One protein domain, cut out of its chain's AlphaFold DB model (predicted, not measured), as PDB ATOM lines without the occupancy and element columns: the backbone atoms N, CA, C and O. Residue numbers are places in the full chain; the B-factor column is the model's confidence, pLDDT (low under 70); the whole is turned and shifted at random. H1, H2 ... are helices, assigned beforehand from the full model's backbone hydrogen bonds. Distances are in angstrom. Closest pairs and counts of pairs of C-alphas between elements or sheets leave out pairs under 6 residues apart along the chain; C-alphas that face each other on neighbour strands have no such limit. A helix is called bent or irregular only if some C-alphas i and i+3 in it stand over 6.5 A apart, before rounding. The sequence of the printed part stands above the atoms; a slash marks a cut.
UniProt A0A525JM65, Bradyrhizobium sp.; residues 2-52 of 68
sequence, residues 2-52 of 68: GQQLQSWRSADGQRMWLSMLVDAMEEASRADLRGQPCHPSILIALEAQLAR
ATOM      1  N   GLY A   2     -15.509  25.582  -1.288       53.72
ATOM      2  CA  GLY A   2     -14.297  25.056  -0.621       53.72
ATOM      3  C   GLY A   2     -13.373  26.074   0.073       53.72
ATOM      4  O   GLY A   2     -12.624  25.691   0.965       53.72
ATOM      5  N   GLN A   3     -13.431  27.359  -0.291       57.94
ATOM      6  CA  GLN A   3     -12.564  28.398   0.293       57.94
ATOM      7  C   GLN A   3     -12.985  28.771   1.722       57.94
ATOM      8  O   GLN A   3     -12.140  28.918   2.599       57.94
ATOM      9  N   GLN A   4     -14.297  28.818   1.971       58.66
ATOM     10  CA  GLN A   4     -14.851  29.071   3.298       58.66
ATOM     11  C   GLN A   4     -14.460  27.952   4.268       58.66
ATOM     12  O   GLN A   4     -14.153  28.229   5.412       58.66
ATOM     13  N   LEU A   5     -14.364  26.694   3.814       59.16
ATOM     14  CA  LEU A   5     -13.954  25.570   4.665       59.16
ATOM     15  C   LEU A   5     -12.512  25.696   5.197       59.16
ATOM     16  O   LEU A   5     -12.222  25.211   6.288       59.16
ATOM     17  N   GLN A   6     -11.615  26.333   4.434       62.59
ATOM     18  CA  GLN A   6     -10.217  26.523   4.835       62.59
ATOM     19  C   GLN A   6     -10.073  27.636   5.878       62.59
ATOM     20  O   GLN A   6      -9.255  27.510   6.785       62.59
ATOM     21  N   SER A   7     -10.904  28.686   5.814       64.19
ATOM     22  CA  SER A   7     -10.837  29.797   6.770       64.19
ATOM     23  C   SER A   7     -11.218  29.393   8.197       64.19
ATOM     24  O   SER A   7     -10.634  29.930   9.129       64.19
ATOM     25  N   TRP A   8     -12.105  28.406   8.401       67.38
ATOM     26  CA  TRP A   8     -12.434  27.913   9.754       67.38
ATOM     27  C   TRP A   8     -11.350  27.020  10.371       67.38
ATOM     28  O   TRP A   8     -11.449  26.684  11.545       67.38
ATOM     29  N   ARG A   9     -10.338  26.586   9.603       73.94
ATOM     30  CA  ARG A   9      -9.258  25.737  10.134       73.94
ATOM     31  C   ARG A   9      -8.164  26.532  10.843       73.94
ATOM     32  O   ARG A   9      -7.446  25.947  11.650       73.94
ATOM     33  N   SER A  10      -8.059  27.833  10.587       81.62
ATOM     34  CA  SER A  10      -7.214  28.753  11.358       81.62
ATOM     35  C   SER A  10      -7.760  28.927  12.776       81.62
ATOM     36  O   SER A  10      -8.969  28.867  12.963       81.62
ATOM     37  N   ALA A  11      -6.908  29.194  13.773       75.12
ATOM     38  CA  ALA A  11      -7.333  29.333  15.174       75.12
ATOM     39  C   ALA A  11      -8.457  30.375  15.374       75.12
ATOM     40  O   ALA A  11      -9.452  30.092  16.043       75.12
ATOM     41  N   ASP A  12      -8.359  31.540  14.723       80.94
ATOM     42  CA  ASP A  12      -9.415  32.564  14.760       80.94
ATOM     43  C   ASP A  12     -10.701  32.103  14.063       80.94
ATOM     44  O   ASP A  12     -11.810  32.351  14.539       80.94
ATOM     45  N   GLY A  13     -10.557  31.355  12.969       81.31
ATOM     46  CA  GLY A  13     -11.673  30.743  12.259       81.31
ATOM     47  C   GLY A  13     -12.374  29.659  13.072       81.31
ATOM     48  O   GLY A  13     -13.596  29.575  13.031       81.31
ATOM     49  N   GLN A  14     -11.630  28.875  13.856       84.00
ATOM     50  CA  GLN A  14     -12.184  27.867  14.762       84.00
ATOM     51  C   GLN A  14     -12.979  28.525  15.887       84.00
ATOM     52  O   GLN A  14     -14.066  28.066  16.221       84.00
ATOM     53  N   ARG A  15     -12.472  29.627  16.453       87.94
ATOM     54  CA  ARG A  15     -13.188  30.366  17.499       87.94
ATOM     55  C   ARG A  15     -14.473  30.992  16.961       87.94
ATOM     56  O   ARG A  15     -15.516  30.855  17.588       87.94
ATOM     57  N   MET A  16     -14.411  31.595  15.775       88.00
ATOM     58  CA  MET A  16     -15.585  32.133  15.087       88.00
ATOM     59  C   MET A  16     -16.595  31.029  14.728       88.00
ATOM     60  O   MET A  16     -17.799  31.227  14.865       88.00
ATOM     61  N   TRP A  17     -16.106  29.849  14.331       89.56
ATOM     62  CA  TRP A  17     -16.922  28.649  14.122       89.56
ATOM     63  C   TRP A  17     -17.655  28.207  15.371       89.56
ATOM     64  O   TRP A  17     -18.865  28.003  15.329       89.56
ATOM     65  N   LEU A  18     -16.934  28.094  16.481       90.50
ATOM     66  CA  LEU A  18     -17.514  27.675  17.747       90.50
ATOM     67  C   LEU A  18     -18.556  28.678  18.239       90.50
ATOM     68  O   LEU A  18     -19.623  28.250  18.660       90.50
ATOM     69  N   SER A  19     -18.295  29.984  18.134       92.44
ATOM     70  CA  SER A  19     -19.284  31.009  18.483       92.44
ATOM     71  C   SER A  19     -20.553  30.886  17.637       92.44
ATOM     72  O   SER A  19     -21.632  30.758  18.200       92.44
ATOM     73  N   MET A  20     -20.431  30.797  16.305       92.00
ATOM     74  CA  MET A  20     -21.600  30.607  15.433       92.00
ATOM     75  C   MET A  20     -22.367  29.313  15.732       92.00
ATOM     76  O   MET A  20     -23.592  29.286  15.648       92.00
ATOM     77  N   LEU A  21     -21.659  28.229  16.061       91.38
ATOM     78  CA  LEU A  21     -22.288  26.962  16.425       91.38
ATOM     79  C   LEU A  21     -23.071  27.088  17.735       91.38
ATOM     80  O   LEU A  21     -24.190  26.588  17.819       91.38
ATOM     81  N   VAL A  22     -22.491  27.739  18.745       94.31
ATOM     82  CA  VAL A  22     -23.153  27.978  20.031       94.31
ATOM     83  C   VAL A  22     -24.400  28.832  19.832       94.31
ATOM     84  O   VAL A  22     -25.469  28.399  20.250       94.31
ATOM     85  N   ASP A  23     -24.299  29.943  19.102       94.12
ATOM     86  CA  ASP A  23     -25.443  30.816  18.806       94.12
ATOM     87  C   ASP A  23     -26.574  30.040  18.107       94.12
ATOM     88  O   ASP A  23     -27.745  30.143  18.473       94.12
ATOM     89  N   ALA A  24     -26.232  29.195  17.128       91.25
ATOM     90  CA  ALA A  24     -27.208  28.366  16.424       91.25
ATOM     91  C   ALA A  24     -27.863  27.309  17.331       91.25
ATOM     92  O   ALA A  24     -29.058  27.039  17.203       91.25
ATOM     93  N   MET A  25     -27.101  26.699  18.248       92.38
ATOM     94  CA  MET A  25     -27.641  25.743  19.221       92.38
ATOM     95  C   MET A  25     -28.544  26.425  20.250       92.38
ATOM     96  O   MET A  25     -29.575  25.859  20.611       92.38
ATOM     97  N   GLU A  26     -28.191  27.626  20.708       92.56
ATOM     98  CA  GLU A  26     -29.031  28.421  21.607       92.56
ATOM     99  C   GLU A  26     -30.346  28.814  20.934       92.56
ATOM    100  O   GLU A  26     -31.410  28.631  21.528       92.56
ATOM    101  N   GLU A  27     -30.291  29.260  19.676       88.69
ATOM    102  CA  GLU A  27     -31.483  29.548  18.878       88.69
ATOM    103  C   GLU A  27     -32.368  28.303  18.756       88.69
ATOM    104  O   GLU A  27     -33.538  28.338  19.121       88.69
ATOM    105  N   ALA A  28     -31.799  27.165  18.346       84.06
ATOM    106  CA  ALA A  28     -32.531  25.904  18.216       84.06
ATOM    107  C   ALA A  28     -33.083  25.370  19.555       84.06
ATOM    108  O   ALA A  28     -34.039  24.590  19.573       84.06
ATOM    109  N   SER A  29     -32.494  25.777  20.682       83.94
ATOM    110  CA  SER A  29     -32.951  25.418  22.026       83.94
ATOM    111  C   SER A  29     -34.166  26.237  22.478       83.94
ATOM    112  O   SER A  29     -34.866  25.821  23.408       83.94
ATOM    113  N   ARG A  30     -34.459  27.375  21.829       88.00
ATOM    114  CA  ARG A  30     -35.580  28.245  22.206       88.00
ATOM    115  C   ARG A  30     -36.893  27.470  22.235       88.00
ATOM    116  O   ARG A  30     -37.291  26.821  21.268       88.00
ATOM    117  N   ALA A  31     -37.596  27.586  23.361       74.62
ATOM    118  CA  ALA A  31     -38.859  26.894  23.602       74.62
ATOM    119  C   ALA A  31     -39.944  27.257  22.576       74.62
ATOM    120  O   ALA A  31     -40.774  26.413  22.259       74.62
ATOM    121  N   ASP A  32     -39.896  28.470  22.021       80.56
ATOM    122  CA  ASP A  32     -40.815  28.937  20.977       80.56
ATOM    123  C   ASP A  32     -40.704  28.101  19.686       80.56
ATOM    124  O   ASP A  32     -41.707  27.687  19.110       80.56
ATOM    125  N   LEU A  33     -39.475  27.734  19.302       76.94
ATOM    126  CA  LEU A  33     -39.216  26.865  18.153       76.94
ATOM    127  C   LEU A  33     -39.497  25.391  18.473       76.94
ATOM    128  O   LEU A  33     -40.028  24.667  17.636       76.94
ATOM    129  N   ARG A  34     -39.181  24.934  19.693       73.50
ATOM    130  CA  ARG A  34     -39.400  23.530  20.104       73.50
ATOM    131  C   ARG A  34     -40.861  23.200  20.402       73.50
ATOM    132  O   ARG A  34     -41.249  22.041  20.302       73.50
ATOM    133  N   GLY A  35     -41.652  24.195  20.795       77.81
ATOM    134  CA  GLY A  35     -43.084  24.061  21.047       77.81
ATOM    135  C   GLY A  35     -43.923  24.075  19.772       77.81
ATOM    136  O   GLY A  35     -45.110  23.753  19.825       77.81
ATOM    137  N   GLN A  36     -43.328  24.428  18.628       83.12
ATOM    138  CA  GLN A  36     -44.043  24.454  17.366       83.12
ATOM    139  C   GLN A  36     -44.369  23.019  16.922       83.12
ATOM    140  O   GLN A  36     -43.466  22.189  16.785       83.12
ATOM    141  N   PRO A  37     -45.654  22.691  16.703       82.19
ATOM    142  CA  PRO A  37     -46.037  21.347  16.308       82.19
ATOM    143  C   PRO A  37     -45.463  21.020  14.927       82.19
ATOM    144  O   PRO A  37     -45.763  21.685  13.934       82.19
ATOM    145  N   CYS A  38     -44.659  19.960  14.852       84.88
ATOM    146  CA  CYS A  38     -44.242  19.390  13.577       84.88
ATOM    147  C   CYS A  38     -45.461  18.827  12.839       84.88
ATOM    148  O   CYS A  38     -46.324  18.185  13.443       84.88
ATOM    149  N   HIS A  39     -45.514  19.018  11.519       90.38
ATOM    150  CA  HIS A  39     -46.598  18.456  10.720       90.38
ATOM    151  C   HIS A  39     -46.621  16.918  10.878       90.38
ATOM    152  O   HIS A  39     -45.568  16.288  10.739       90.38
ATOM    153  N   PRO A  40     -47.783  16.285  11.128       88.31
ATOM    154  CA  PRO A  40     -47.859  14.856  11.450       88.31
ATOM    155  C   PRO A  40     -47.200  13.943  10.409       88.31
ATOM    156  O   PRO A  40     -46.579  12.943  10.760       88.31
ATOM    157  N   SER A  41     -47.263  14.312   9.126       91.44
ATOM    158  CA  SER A  41     -46.612  13.551   8.050       91.44
ATOM    159  C   SER A  41     -45.087  13.477   8.190       91.44
ATOM    160  O   SER A  41     -44.492  12.480   7.788       91.44
ATOM    161  N   ILE A  42     -44.453  14.497   8.778       90.81
ATOM    162  CA  ILE A  42     -43.007  14.526   9.024       90.81
ATOM    163  C   ILE A  42     -42.652  13.526  10.125       90.81
ATOM    164  O   ILE A  42     -41.688  12.780   9.980       90.81
ATOM    165  N   LEU A  43     -43.456  13.471  11.194       90.69
ATOM    166  CA  LEU A  43     -43.254  12.521  12.288       90.69
ATOM    167  C   LEU A  43     -43.422  11.075  11.809       90.69
ATOM    168  O   LEU A  43     -42.560  10.250  12.087       90.69
ATOM    169  N   ILE A  44     -44.453  10.794  11.006       92.00
ATOM    170  CA  ILE A  44     -44.687   9.462  10.419       92.00
ATOM    171  C   ILE A  44     -43.523   9.047   9.506       92.00
ATOM    172  O   ILE A  44     -43.040   7.917   9.569       92.00
ATOM    173  N   ALA A  45     -43.033   9.959   8.661       92.88
ATOM    174  CA  ALA A  45     -41.899   9.680   7.780       92.88
ATOM    175  C   ALA A  45     -40.591   9.468   8.558       92.88
ATOM    176  O   ALA A  45     -39.755   8.652   8.162       92.88
ATOM    177  N   LEU A  46     -40.390  10.199   9.655       90.31
ATOM    178  CA  LEU A  46     -39.245  10.014  10.540       90.31
ATOM    179  C   LEU A  46     -39.319   8.666  11.261       90.31
ATOM    180  O   LEU A  46     -38.336   7.933  11.275       90.31
ATOM    181  N   GLU A  47     -40.482   8.313  11.798       92.00
ATOM    182  CA  GLU A  47     -40.713   7.027  12.453       92.00
ATOM    183  C   GLU A  47     -40.435   5.863  11.495       92.00
ATOM    184  O   GLU A  47     -39.678   4.956  11.832       92.00
ATOM    185  N   ALA A  48     -40.926   5.936  10.253       91.81
ATOM    186  CA  ALA A  48     -40.637   4.940   9.221       91.81
ATOM    187  C   ALA A  48     -39.134   4.830   8.887       91.81
ATOM    188  O   ALA A  48     -38.635   3.740   8.599       91.81
ATOM    189  N   GLN A  49     -38.393   5.943   8.930       87.88
ATOM    190  CA  GLN A  49     -36.939   5.941   8.735       87.88
ATOM    191  C   GLN A  49     -36.181   5.365   9.933       87.88
ATOM    192  O   GLN A  49     -35.180   4.684   9.733       87.88
ATOM    193  N   LEU A  50     -36.645   5.611  11.158       89.00
ATOM    194  CA  LEU A  50     -36.034   5.074  12.376       89.00
ATOM    195  C   LEU A  50     -36.344   3.587  12.570       89.00
ATOM    196  O   LEU A  50     -35.498   2.842  13.054       89.00
ATOM    197  N   ALA A  51     -37.527   3.141  12.146       90.12
ATOM    198  CA  ALA A  51     -37.921   1.737  12.142       90.12
ATOM    199  C   ALA A  51     -37.185   0.915  11.070       90.12
ATOM    200  O   ALA A  51     -37.233  -0.317  11.095       90.12
ATOM    201  N   ARG A  52     -36.499   1.567  10.118       84.88
ATOM    202  CA  ARG A  52     -35.686   0.856   9.131       84.88
ATOM    203  C   ARG A  52     -34.516   0.187   9.854       84.88
ATOM    204  O   ARG A  52     -33.715   0.888  10.473       84.88
TER     205      ARG A  52
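What this domain is: This is residues 2 to 52 of the 68 residues of a protein of Bradyrhizobium sp. (UniProt A0A525JM65). The model is an open, wide U of helices with an empty middle: the long helix H2 makes the base, the short helix H1 turns off at one end of it, and beyond the other end the small helix H3 and residues 35 to 39 lead to H4, which forms the tip of the second arm. Residues 19 to 52, of which 19 to 29 belong to H2, 31 to 34 to H3 and 40 to 50 to H4, stand free. The printed part has 51 residues with four named helices, in the order H1, H2, H3, H4, and no named strand; the class is all helix. The whole is extended, with a radius of gyration of the C-alphas of 17.0 A, and its C-alphas span 42 by 29 by 15 A, an outline that is only just flat.

Where its parts are: H2, the longest helix, takes residues 11 to 29 and measures 26.8 A from C-alpha 11 at (-7.333, 29.333, 15.174) to C-alpha 29 at (-32.951, 25.418, 22.026). Before it comes H1, residues 2 to 7, which begins with C-alpha 2 at (-14.297, 25.056, -0.621) and is 9.4 A long. After it come H3, residues 31 to 34, 4.9 A long, and H4, residues 40 to 50, 15.4 A long, which ends with C-alpha 50 at (-36.034, 5.074, 12.376). No helix is bent or irregular.

How they stand to each other: H2 touches no helix. H1 and H2 are close but not clearly touching, and their closest C-alphas, those of Ser 7 and Gly 13, are 5.6 A apart. The lines of H1 and H2 are about perpendicular, at 76 degrees. H2 and H3 are also close but not clearly touching, with the closest C-alphas, those of Ala 28 and Arg 34, 7.5 A apart. H4 is apart from H1, H2 and H3, and H1 is apart from H3. In H2 and H4 every O i to N i+4 pair is within hydrogen-bond range; in H1 it is 1 of 2, beside 3 of 3 O i to N i+3 pairs. H3, with 4 residues, is too short for an O i to N i+4 pair.

The domain as a whole: The two C-alphas farthest apart, those of Ala 11 and Pro 40, are 43.2 A apart, and the first and last printed C-alphas, those of Gly 2 and Arg 52, are 33.7 A apart. The printed part has no cut. The links from H1 to H2, H2 to H3 and H3 to H4 are tight, with 3, 1 and 5 residues between the helices. The mean pLDDT of the printed part is 83.1; residues 2 to 8 are under 70, and H1 has a mean of 59.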